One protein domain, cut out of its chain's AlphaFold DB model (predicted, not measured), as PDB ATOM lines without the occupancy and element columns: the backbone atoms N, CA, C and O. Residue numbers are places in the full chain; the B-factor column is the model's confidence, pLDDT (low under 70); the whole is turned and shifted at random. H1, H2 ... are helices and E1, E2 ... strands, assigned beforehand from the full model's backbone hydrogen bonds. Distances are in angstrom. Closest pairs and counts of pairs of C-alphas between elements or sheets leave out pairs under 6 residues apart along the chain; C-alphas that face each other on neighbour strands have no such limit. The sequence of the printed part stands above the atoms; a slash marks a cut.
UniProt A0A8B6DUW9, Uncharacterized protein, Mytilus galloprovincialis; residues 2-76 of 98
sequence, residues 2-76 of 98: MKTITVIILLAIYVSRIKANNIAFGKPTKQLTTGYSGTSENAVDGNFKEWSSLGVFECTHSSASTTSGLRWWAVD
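What this domain is: This is residues 2 to 76 of the 98 residues of an uncharacterized protein of Mytilus galloprovincialis (UniProt A0A8B6DUW9). With little regular structure, this is a small, loop-rich body holding a two-strand antiparallel ladder, E1 and E2, and short H2; residues 2 to 18 of helix H1 stick out from it as a long arm. The printed part has 75 residues, 29 of them in named elements, in the order H1, E1, H2, E2: mixed, helices and strands. It is only just loose, close to extended, with a radius of gyration of the C-alphas of 16.7 A, and spans 60 by 29 by 15 A.

Where its parts are: E1 is residues 29 to 31 and E2 residues 73 to 75, ending at C-alpha 75 (-23.843, -34.581, 33.313). H2 is residues 40 to 43. H1, residues 2 to 20, is 26.8 A long and begins at C-alpha 2 (9.109, -48.236, 56.213).

How they stand to each other: E1 and E2 are antiparallel at 167 degrees; N 30 and O 74 are 2.8 A apart, within hydrogen-bond range. The closest C-alphas of E1 and H2, Thr 29 and Ser 40, are 5.6 A apart. H1 is apart from H2 and E2. In H1 every O i to N i+4 pair is within hydrogen-bond range; H2 is too short for such a pair.

The domain as a whole: The C-alphas farthest apart, Met 2 and Thr 67, are 60.4 A apart. The printed part has no cut. The link from H2 to E2, 29 residues, is long. pLDDT is under 70 at residues 2 to 4, 15 to 20 and 65 to 67.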
ATOM      1  N   MET A   2      10.410 -48.750  55.720       60.25
ATOM      2  CA  MET A   2       9.109 -48.236  56.213       60.25
ATOM      3  C   MET A   2       8.626 -46.936  55.538       60.25
ATOM      4  O   MET A   2       7.473 -46.855  55.136       60.25
ATOM      5  N   LYS A   3       9.511 -45.943  55.350       63.34
ATOM      6  CA  LYS A   3       9.148 -44.615  54.809       63.34
ATOM      7  C   LYS A   3       8.493 -44.684  53.420       63.34
ATOM      8  O   LYS A   3       7.509 -44.002  53.169       63.34
ATOM      9  N   THR A   4       9.003 -45.550  52.544       69.31
ATOM     10  CA  THR A   4       8.472 -45.750  51.186       69.31
ATOM     11  C   THR A   4       7.064 -46.348  51.202       69.31
ATOM     12  O   THR A   4       6.205 -45.896  50.455       69.31
ATOM     13  N   ILE A   5       6.799 -47.310  52.094       72.06
ATOM     14  CA  ILE A   5       5.474 -47.930  52.246       72.06
ATOM     15  C   ILE A   5       4.465 -46.898  52.772       72.06
ATOM     16  O   ILE A   5       3.371 -46.786  52.230       72.06
ATOM     17  N   THR A   6       4.843 -46.085  53.764       79.19
ATOM     18  CA  THR A   6       3.976 -45.021  54.301       79.19
ATOM     19  C   THR A   6       3.611 -43.980  53.240       79.19
ATOM     20  O   THR A   6       2.445 -43.610  53.138       79.19
ATOM     21  N   VAL A   7       4.565 -43.541  52.411       79.19
ATOM     22  CA  VAL A   7       4.292 -42.586  51.320       79.19
ATOM     23  C   VAL A   7       3.338 -43.181  50.279       79.19
ATOM     24  O   VAL A   7       2.394 -42.508  49.878       79.19
ATOM     25  N   ILE A   8       3.523 -44.447  49.889       81.38
ATOM     26  CA  ILE A   8       2.620 -45.129  48.944       81.38
ATOM     27  C   ILE A   8       1.199 -45.233  49.518       81.38
ATOM     28  O   ILE A   8       0.233 -44.947  48.812       81.38
ATOM     29  N   ILE A   9       1.058 -45.575  50.803       82.75
ATOM     30  CA  ILE A   9      -0.247 -45.644  51.479       82.75
ATOM     31  C   ILE A   9      -0.912 -44.261  51.526       82.75
ATOM     32  O   ILE A   9      -2.093 -44.138  51.203       82.75
ATOM     33  N   LEU A  10      -0.169 -43.206  51.873       78.75
ATOM     34  CA  LEU A  10      -0.695 -41.838  51.901       78.75
ATOM     35  C   LEU A  10      -1.141 -41.359  50.510       78.75
ATOM     36  O   LEU A  10      -2.210 -40.761  50.390       78.75
ATOM     37  N   LEU A  11      -0.375 -41.667  49.458       75.94
ATOM     38  CA  LEU A  11      -0.746 -41.360  48.073       75.94
ATOM     39  C   LEU A  11      -2.006 -42.119  47.644       75.94
ATOM     40  O   LEU A  11      -2.913 -41.518  47.070       75.94
ATOM     41  N   ALA A  12      -2.111 -43.408  47.973       72.31
ATOM     42  CA  ALA A  12      -3.298 -44.206  47.682       72.31
ATOM     43  C   ALA A  12      -4.550 -43.649  48.384       72.31
ATOM     44  O   ALA A  12      -5.598 -43.517  47.750       72.31
ATOM     45  N   ILE A  13      -4.444 -43.251  49.658       74.19
ATOM     46  CA  ILE A  13      -5.540 -42.613  50.408       74.19
ATOM     47  C   ILE A  13      -5.922 -41.265  49.782       74.19
ATOM     48  O   ILE A  13      -7.108 -40.976  49.629       74.19
ATOM     49  N   TYR A  14      -4.941 -40.445  49.396       73.62
ATOM     50  CA  TYR A  14      -5.185 -39.143  48.773       73.62
ATOM     51  C   TYR A  14      -5.908 -39.276  47.427       73.62
ATOM     52  O   TYR A  14      -6.950 -38.653  47.222       73.62
ATOM     53  N   VAL A  15      -5.423 -40.156  46.544       66.62
ATOM     54  CA  VAL A  15      -6.071 -40.463  45.259       66.62
ATOM     55  C   VAL A  15      -7.479 -41.018  45.481       66.62
ATOM     56  O   VAL A  15      -8.416 -40.610  44.795       66.62
ATOM     57  N   SER A  16      -7.659 -41.894  46.475       63.28
ATOM     58  CA  SER A  16      -8.978 -42.438  46.827       63.28
ATOM     59  C   SER A  16      -9.939 -41.348  47.301       63.28
ATOM     60  O   SER A  16     -11.100 -41.352  46.906       63.28
ATOM     61  N   ARG A  17      -9.466 -40.370  48.085       63.12
ATOM     62  CA  ARG A  17     -10.272 -39.213  48.511       63.12
ATOM     63  C   ARG A  17     -10.631 -38.284  47.357       63.12
ATOM     64  O   ARG A  17     -11.748 -37.781  47.333       63.12
ATOM     65  N   ILE A  18      -9.727 -38.061  46.403       63.00
ATOM     66  CA  ILE A  18     -10.048 -37.287  45.194       63.00
ATOM     67  C   ILE A  18     -11.140 -37.993  44.385       63.00
ATOM     68  O   ILE A  18     -12.118 -37.354  44.006       63.00
ATOM     69  N   LYS A  19     -11.023 -39.313  44.188       58.88
ATOM     70  CA  LYS A  19     -12.046 -40.108  43.493       58.88
ATOM     71  C   LYS A  19     -13.384 -40.118  44.243       58.88
ATOM     72  O   LYS A  19     -14.416 -39.906  43.621       58.88
ATOM     73  N   ALA A  20     -13.366 -40.279  45.567       61.81
ATOM     74  CA  ALA A  20     -14.569 -40.282  46.405       61.81
ATOM     75  C   ALA A  20     -15.294 -38.922  46.457       61.81
ATOM     76  O   ALA A  20     -16.484 -38.878  46.750       61.81
ATOM     77  N   ASN A  21     -14.599 -37.820  46.156       77.62
ATOM     78  CA  ASN A  21     -15.171 -36.471  46.161       77.62
ATOM     79  C   ASN A  21     -15.613 -35.976  44.775       77.62
ATOM     80  O   ASN A  21     -16.176 -34.883  44.677       77.62
ATOM     81  N   ASN A  22     -15.378 -36.743  43.704       89.00
ATOM     82  CA  ASN A  22     -15.893 -36.396  42.385       89.00
ATOM     83  C   ASN A  22     -17.357 -36.837  42.256       89.00
ATOM     84  O   ASN A  22     -17.649 -37.967  41.873       89.00
ATOM     85  N   ILE A  23     -18.281 -35.919  42.532       93.25
ATOM     86  CA  ILE A  23     -19.726 -36.177  42.444       93.25
ATOM     87  C   ILE A  23     -20.205 -36.549  41.030       93.25
ATOM     88  O   ILE A  23     -21.250 -37.185  40.899       93.25
ATOM     89  N   ALA A  24     -19.448 -36.189  39.986       94.69
ATOM     90  CA  ALA A  24     -19.781 -36.503  38.600       94.69
ATOM     91  C   ALA A  24     -19.378 -37.929  38.194       94.69
ATOM     92  O   ALA A  24     -19.890 -38.430  37.199       94.69
ATOM     93  N   PHE A  25     -18.496 -38.594  38.951       94.00
ATOM     94  CA  PHE A  25     -17.977 -39.918  38.605       94.00
ATOM     95  C   PHE A  25     -19.107 -40.939  38.387       94.00
ATOM     96  O   PHE A  25     -19.980 -41.115  39.246       94.00
ATOM     97  N   GLY A  26     -19.091 -41.591  37.220       94.19
ATOM     98  CA  GLY A  26     -20.068 -42.597  36.799       94.19
ATOM     99  C   GLY A  26     -21.510 -42.093  36.668       94.19
ATOM    100  O   GLY A  26     -22.435 -42.904  36.617       94.19
ATOM    101  N   LYS A  27     -21.744 -40.774  36.677       96.31
ATOM    102  CA  LYS A  27     -23.091 -40.214  36.517       96.31
ATOM    103  C   LYS A  27     -23.536 -40.264  35.057       96.31
ATOM    104  O   LYS A  27     -22.692 -40.232  34.168       96.31
ATOM    105  N   PRO A  28     -24.851 -40.316  34.782       98.25
ATOM    106  CA  PRO A  28     -25.339 -40.281  33.413       98.25
ATOM    107  C   PRO A  28     -24.948 -38.991  32.708       98.25
ATOM    108  O   PRO A  28     -25.063 -37.899  33.264       98.25
ATOM    109  N   THR A  29     -24.528 -39.127  31.462       98.38
ATOM    110  CA  THR A  29     -24.069 -38.014  30.641       98.38
ATOM    111  C   THR A  29     -24.811 -37.972  29.321       98.38
ATOM    112  O   THR A  29     -25.395 -38.962  28.883       98.38
ATOM    113  N   LYS A  30     -24.806 -36.805  28.686       97.06
ATOM    114  CA  LYS A  30     -25.265 -36.621  27.313       97.06
ATOM    115  C   LYS A  30     -24.331 -35.662  26.601       97.06
ATOM    116  O   LYS A  30     -23.836 -34.712  27.195       97.06
ATOM    117  N   GLN A  31     -24.171 -35.864  25.307       95.44
ATOM    118  CA  GLN A  31     -23.560 -34.895  24.409       95.44
ATOM    119  C   GLN A  31     -24.409 -34.771  23.152       95.44
ATOM    120  O   GLN A  31     -25.178 -35.678  22.832       95.44
ATOM    121  N   LEU A  32     -24.286 -33.647  22.447       91.88
ATOM    122  CA  LEU A  32     -25.145 -33.369  21.296       91.88
ATOM    123  C   LEU A  32     -25.037 -34.438  20.194       91.88
ATOM    124  O   LEU A  32     -26.041 -34.847  19.622       91.88
ATOM    125  N   THR A  33     -23.817 -34.870  19.882       91.38
ATOM    126  CA  THR A  33     -23.518 -35.937  18.919       91.38
ATOM    127  C   THR A  33     -22.282 -36.692  19.375       91.38
ATOM    128  O   THR A  33     -21.486 -36.153  20.141       91.38
ATOM    129  N   THR A  34     -22.092 -37.904  18.859       91.25
ATOM    130  CA  THR A  34     -20.916 -38.737  19.136       91.25
ATOM    131  C   THR A  34     -20.141 -39.002  17.851       91.25
ATOM    132  O   THR A  34     -20.734 -39.333  16.828       91.25
ATOM    133  N   GLY A  35     -18.819 -38.848  17.903       88.44
ATOM    134  CA  GLY A  35     -17.878 -39.229  16.847       88.44
ATOM    135  C   GLY A  35     -16.728 -40.059  17.422       88.44
ATOM    136  O   GLY A  35     -16.540 -40.069  18.632       88.44
ATOM    137  N   TYR A  36     -15.974 -40.767  16.574       86.12
ATOM    138  CA  TYR A  36     -14.766 -41.530  16.955       86.12
ATOM    139  C   TYR A  36     -14.907 -42.420  18.206       86.12
ATOM    140  O   TYR A  36     -13.964 -42.557  18.977       86.12
ATOM    141  N   SER A  37     -16.098 -42.985  18.436       87.25
ATOM    142  CA  SER A  37     -16.439 -43.748  19.652       87.25
ATOM    143  C   SER A  37     -16.247 -42.990  20.977       87.25
ATOM    144  O   SER A  37     -16.340 -43.594  22.040       87.25
ATOM    145  N   GLY A  38     -16.033 -41.672  20.938       91.25
ATOM    146  CA  GLY A  38     -15.867 -40.819  22.109       91.25
ATOM    147  C   GLY A  38     -17.213 -40.494  22.737       91.25
ATOM    148  O   GLY A  38     -17.739 -39.391  22.552       91.25
ATOM    149  N   THR A  39     -17.812 -41.470  23.414       94.94
ATOM    150  CA  THR A  39     -19.110 -41.307  24.069       94.94
ATOM    151  C   THR A  39     -19.011 -40.343  25.249       94.94
ATOM    152  O   THR A  39     -17.923 -40.020  25.726       94.94
ATOM    153  N   SER A  40     -20.152 -39.827  25.710       96.56
ATOM    154  CA  SER A  40     -20.176 -38.799  26.751       96.56
ATOM    155  C   SER A  40     -19.663 -39.284  28.109       96.56
ATOM    156  O   SER A  40     -19.170 -38.476  28.896       96.56
ATOM    157  N   GLU A  41     -19.745 -40.585  28.374       96.81
ATOM    158  CA  GLU A  41     -19.433 -41.188  29.674       96.81
ATOM    159  C   GLU A  41     -17.929 -41.159  29.962       96.81
ATOM    160  O   GLU A  41     -17.522 -41.103  31.122       96.81
ATOM    161  N   ASN A  42     -17.112 -41.091  28.910       94.75
ATOM    162  CA  ASN A  42     -15.658 -40.976  28.979       94.75
ATOM    163  C   ASN A  42     -15.183 -39.758  29.799       94.75
ATOM    164  O   ASN A  42     -14.095 -39.764  30.354       94.75
ATOM    165  N   ALA A  43     -15.984 -38.691  29.923       94.56
ATOM    166  CA  ALA A  43     -15.618 -37.535  30.756       94.56
ATOM    167  C   ALA A  43     -15.803 -37.773  32.270       94.56
ATOM    168  O   ALA A  43     -15.399 -36.935  33.080       94.56
ATOM    169  N   VAL A  44     -16.441 -38.877  32.670       94.94
ATOM    170  CA  VAL A  44     -16.786 -39.180  34.071       94.94
ATOM    171  C   VAL A  44     -16.415 -40.603  34.504       94.94
ATOM    172  O   VAL A  44     -16.812 -41.034  35.586       94.94
ATOM    173  N   ASP A  45     -15.630 -41.326  33.712       92.19
ATOM    174  CA  ASP A  45     -15.198 -42.707  33.978       92.19
ATOM    175  C   ASP A  45     -13.963 -42.808  34.905       92.19
ATOM    176  O   ASP A  45     -13.586 -43.891  35.360       92.19
ATOM    177  N   GLY A  46     -13.336 -41.668  35.224       88.56
ATOM    178  CA  GLY A  46     -12.120 -41.572  36.037       88.56
ATOM    179  C   GLY A  46     -10.828 -41.954  35.308       88.56
ATOM    180  O   GLY A  46      -9.799 -42.118  35.975       88.56
ATOM    181  N   ASN A  47     -10.873 -42.084  33.982       86.50
ATOM    182  CA  ASN A  47      -9.731 -42.227  33.097       86.50
ATOM    183  C   ASN A  47      -9.341 -40.852  32.526       86.50
ATOM    184  O   ASN A  47     -10.142 -40.150  31.927       86.50
ATOM    185  N   PHE A  48      -8.082 -40.455  32.716       84.38
ATOM    186  CA  PHE A  48      -7.541 -39.201  32.165       84.38
ATOM    187  C   PHE A  48      -6.618 -39.437  30.965       84.38
ATOM    188  O   PHE A  48      -5.912 -38.527  30.537       84.38
ATOM    189  N   LYS A  49      -6.550 -40.674  30.457       83.94
ATOM    190  CA  LYS A  49      -5.770 -40.994  29.261       83.94
ATOM    191  C   LYS A  49      -6.542 -40.566  28.024       83.94
ATOM    192  O   LYS A  49      -7.753 -40.703  27.971       83.94
ATOM    193  N   GLU A  50      -5.826 -40.124  27.001       83.88
ATOM    194  CA  GLU A  50      -6.424 -39.894  25.680       83.88
ATOM    195  C   GLU A  50      -6.604 -41.172  24.881       83.88
ATOM    196  O   GLU A  50      -7.486 -41.262  24.030       83.88
ATOM    197  N   TRP A  51      -5.730 -42.142  25.133       83.81
ATOM    198  CA  TRP A  51      -5.634 -43.353  24.351       83.81
ATOM    199  C   TRP A  51      -5.450 -44.560  25.259       83.81
ATOM    200  O   TRP A  51      -4.650 -44.531  26.207       83.81
ATOM    201  N   SER A  52      -6.168 -45.637  24.967       83.00
ATOM    202  CA  SER A  52      -5.947 -46.924  25.616       83.00
ATOM    203  C   SER A  52      -4.705 -47.620  25.057       83.00
ATOM    204  O   SER A  52      -4.188 -47.286  23.990       83.00
ATOM    205  N   SER A  53      -4.235 -48.659  25.749       81.06
ATOM    206  CA  SER A  53      -3.155 -49.518  25.242       81.06
ATOM    207  C   SER A  53      -3.527 -50.270  23.959       81.06
ATOM    208  O   SER A  53      -2.652 -50.860  23.336       81.06
ATOM    209  N   LEU A  54      -4.813 -50.287  23.592       82.25
ATOM    210  CA  LEU A  54      -5.346 -51.033  22.457       82.25
ATOM    211  C   LEU A  54      -5.578 -50.188  21.210       82.25
ATOM    212  O   LEU A  54      -6.075 -50.730  20.229       82.25
ATOM    213  N   GLY A  55      -5.257 -48.894  21.208       80.38
ATOM    214  CA  GLY A  55      -5.561 -48.107  20.015       80.38
ATOM    215  C   GLY A  55      -6.878 -47.331  20.075       80.38
ATOM    216  O   GLY A  55      -7.374 -46.961  19.019       80.38
ATOM    217  N   VAL A  56      -7.509 -47.171  21.243       82.38
ATOM    218  CA  VAL A  56      -8.866 -46.599  21.336       82.38
ATOM    219  C   VAL A  56      -8.816 -45.199  21.932       82.38
ATOM    220  O   VAL A  56      -8.103 -44.986  22.909       82.38
ATOM    221  N   PHE A  57      -9.573 -44.266  21.345       84.25
ATOM    222  CA  PHE A  57      -9.734 -42.908  21.863       84.25
ATOM    223  C   PHE A  57     -10.637 -42.907  23.098       84.25
ATOM    224  O   PHE A  57     -11.766 -43.387  23.048       84.25
ATOM    225  N   GLU A  58     -10.144 -42.334  24.188       88.38
ATOM    226  CA  GLU A  58     -10.764 -42.411  25.514       88.38
ATOM    227  C   GLU A  58     -11.355 -41.066  25.966       88.38
ATOM    228  O   GLU A  58     -11.871 -40.971  27.068       88.38
ATOM    229  N   CYS A  59     -11.320 -40.007  25.147       91.62
ATOM    230  CA  CYS A  59     -12.031 -38.763  25.469       91.62
ATOM    231  C   CYS A  59     -13.437 -38.743  24.854       91.62
ATOM    232  O   CYS A  59     -13.739 -39.462  23.903       91.62
ATOM    233  N   THR A  60     -14.289 -37.845  25.345       93.31
ATOM    234  CA  THR A  60     -15.539 -37.490  24.658       93.31
ATOM    235  C   THR A  60     -15.229 -36.851  23.305       93.31
ATOM    236  O   THR A  60     -14.308 -36.034  23.208       93.31
ATOM    237  N   HIS A  61     -16.022 -37.133  22.275       91.88
ATOM    238  CA  HIS A  61     -15.864 -36.504  20.969       91.88
ATOM    239  C   HIS A  61     -17.217 -36.267  20.305       91.88
ATOM    240  O   HIS A  61     -18.008 -37.186  20.103       91.88
ATOM    241  N   SER A  62     -17.453 -35.026  19.887       88.69
ATOM    242  CA  SER A  62     -18.645 -34.659  19.124       88.69
ATOM    243  C   SER A  62     -18.388 -34.730  17.620       88.69
ATOM    244  O   SER A  62     -17.290 -34.410  17.162       88.69
ATOM    245  N   SER A  63     -19.375 -35.159  16.833       85.19
ATOM    246  CA  SER A  63     -19.239 -35.211  15.371       85.19
ATOM    247  C   SER A  63     -19.153 -33.801  14.794       85.19
ATOM    248  O   SER A  63     -19.907 -32.925  15.209       85.19
ATOM    249  N   ALA A  64     -18.293 -33.596  13.792       77.31
ATOM    250  CA  ALA A  64     -18.188 -32.339  13.052       77.31
ATOM    251  C   ALA A  64     -19.516 -31.915  12.377       77.31
ATOM    252  O   ALA A  64     -19.736 -30.727  12.152       77.31
ATOM    253  N   SER A  65     -20.421 -32.863  12.107       66.94
ATOM    254  CA  SER A  65     -21.630 -32.679  11.294       66.94
ATOM    255  C   SER A  65     -22.866 -32.214  12.084       66.94
ATOM    256  O   SER A  65     -23.959 -32.762  11.929       66.94
ATOM    257  N   THR A  66     -22.728 -31.232  12.970       65.00
ATOM    258  CA  THR A  66     -23.894 -30.619  13.629       65.00
ATOM    259  C   THR A  66     -24.382 -29.432  12.806       65.00
ATOM    260  O   THR A  66     -23.632 -28.471  12.644       65.00
ATOM    261  N   THR A  67     -25.636 -29.462  12.348       59.94
ATOM    262  CA  THR A  67     -26.261 -28.463  11.453       59.94
ATOM    263  C   THR A  67     -26.170 -27.013  11.951       59.94
ATOM    264  O   THR A  67     -26.240 -26.087  11.155       59.94
ATOM    265  N   SER A  68     -25.992 -26.796  13.257       71.06
ATOM    266  CA  SER A  68     -25.931 -25.470  13.887       71.06
ATOM    267  C   SER A  68     -24.541 -25.058  14.392       71.06
ATOM    268  O   SER A  68     -24.412 -23.998  14.994       71.06
ATOM    269  N   GLY A  69     -23.507 -25.895  14.228       73.56
ATOM    270  CA  GLY A  69     -22.166 -25.657  14.799       73.56
ATOM    271  C   GLY A  69     -22.082 -25.709  16.335       73.56
ATOM    272  O   GLY A  69     -20.988 -25.664  16.893       73.56
ATOM    273  N   LEU A  70     -23.213 -25.843  17.034       80.94
ATOM    274  CA  LEU A  70     -23.267 -25.935  18.491       80.94
ATOM    275  C   LEU A  70     -22.669 -27.254  18.976       80.94
ATOM    276  O   LEU A  70     -22.895 -28.291  18.358       80.94
ATOM    277  N   ARG A  71     -21.969 -27.223  20.115       86.81
ATOM    278  CA  ARG A  71     -21.473 -28.406  20.832       86.81
ATOM    279  C   ARG A  71     -21.718 -28.244  22.319       86.81
ATOM    280  O   ARG A  71     -21.396 -27.210  22.893       86.81
ATOM    281  N   TRP A  72     -22.283 -29.274  22.930       92.44
ATOM    282  CA  TRP A  72     -22.468 -29.336  24.371       92.44
ATOM    283  C   TRP A  72     -22.295 -30.765  24.862       92.44
ATOM    284  O   TRP A  72     -22.534 -31.737  24.136       92.44
ATOM    285  N   TRP A  73     -21.894 -30.844  26.120       95.25
ATOM    286  CA  TRP A  73     -21.854 -32.037  26.938       95.25
ATOM    287  C   TRP A  73     -22.476 -31.676  28.287       95.25
ATOM    288  O   TRP A  73     -22.327 -30.547  28.757       95.25
ATOM    289  N   ALA A  74     -23.204 -32.606  28.887       97.12
ATOM    290  CA  ALA A  74     -23.886 -32.420  30.156       97.12
ATOM    291  C   ALA A  74     -23.804 -33.692  31.000       97.12
ATOM    292  O   ALA A  74     -23.878 -34.802  30.473       97.12
ATOM    293  N   VAL A  75     -23.729 -33.512  32.318       97.81
ATOM    294  CA  VAL A  75     -23.843 -34.581  33.313       97.81
ATOM    295  C   VAL A  75     -25.086 -34.359  34.163       97.81
ATOM    296  O   VAL A  75     -25.335 -33.259  34.653       97.81
ATOM    297  N   ASP A  76     -25.868 -35.418  34.335       97.81
ATOM    298  CA  ASP A  76     -26.994 -35.467  35.257       97.81
ATOM    299  C   ASP A  76     -26.504 -35.997  36.609       97.81
ATOM    300  O   ASP A  76     -26.292 -37.197  36.793       97.81
TER     301      ASP A  76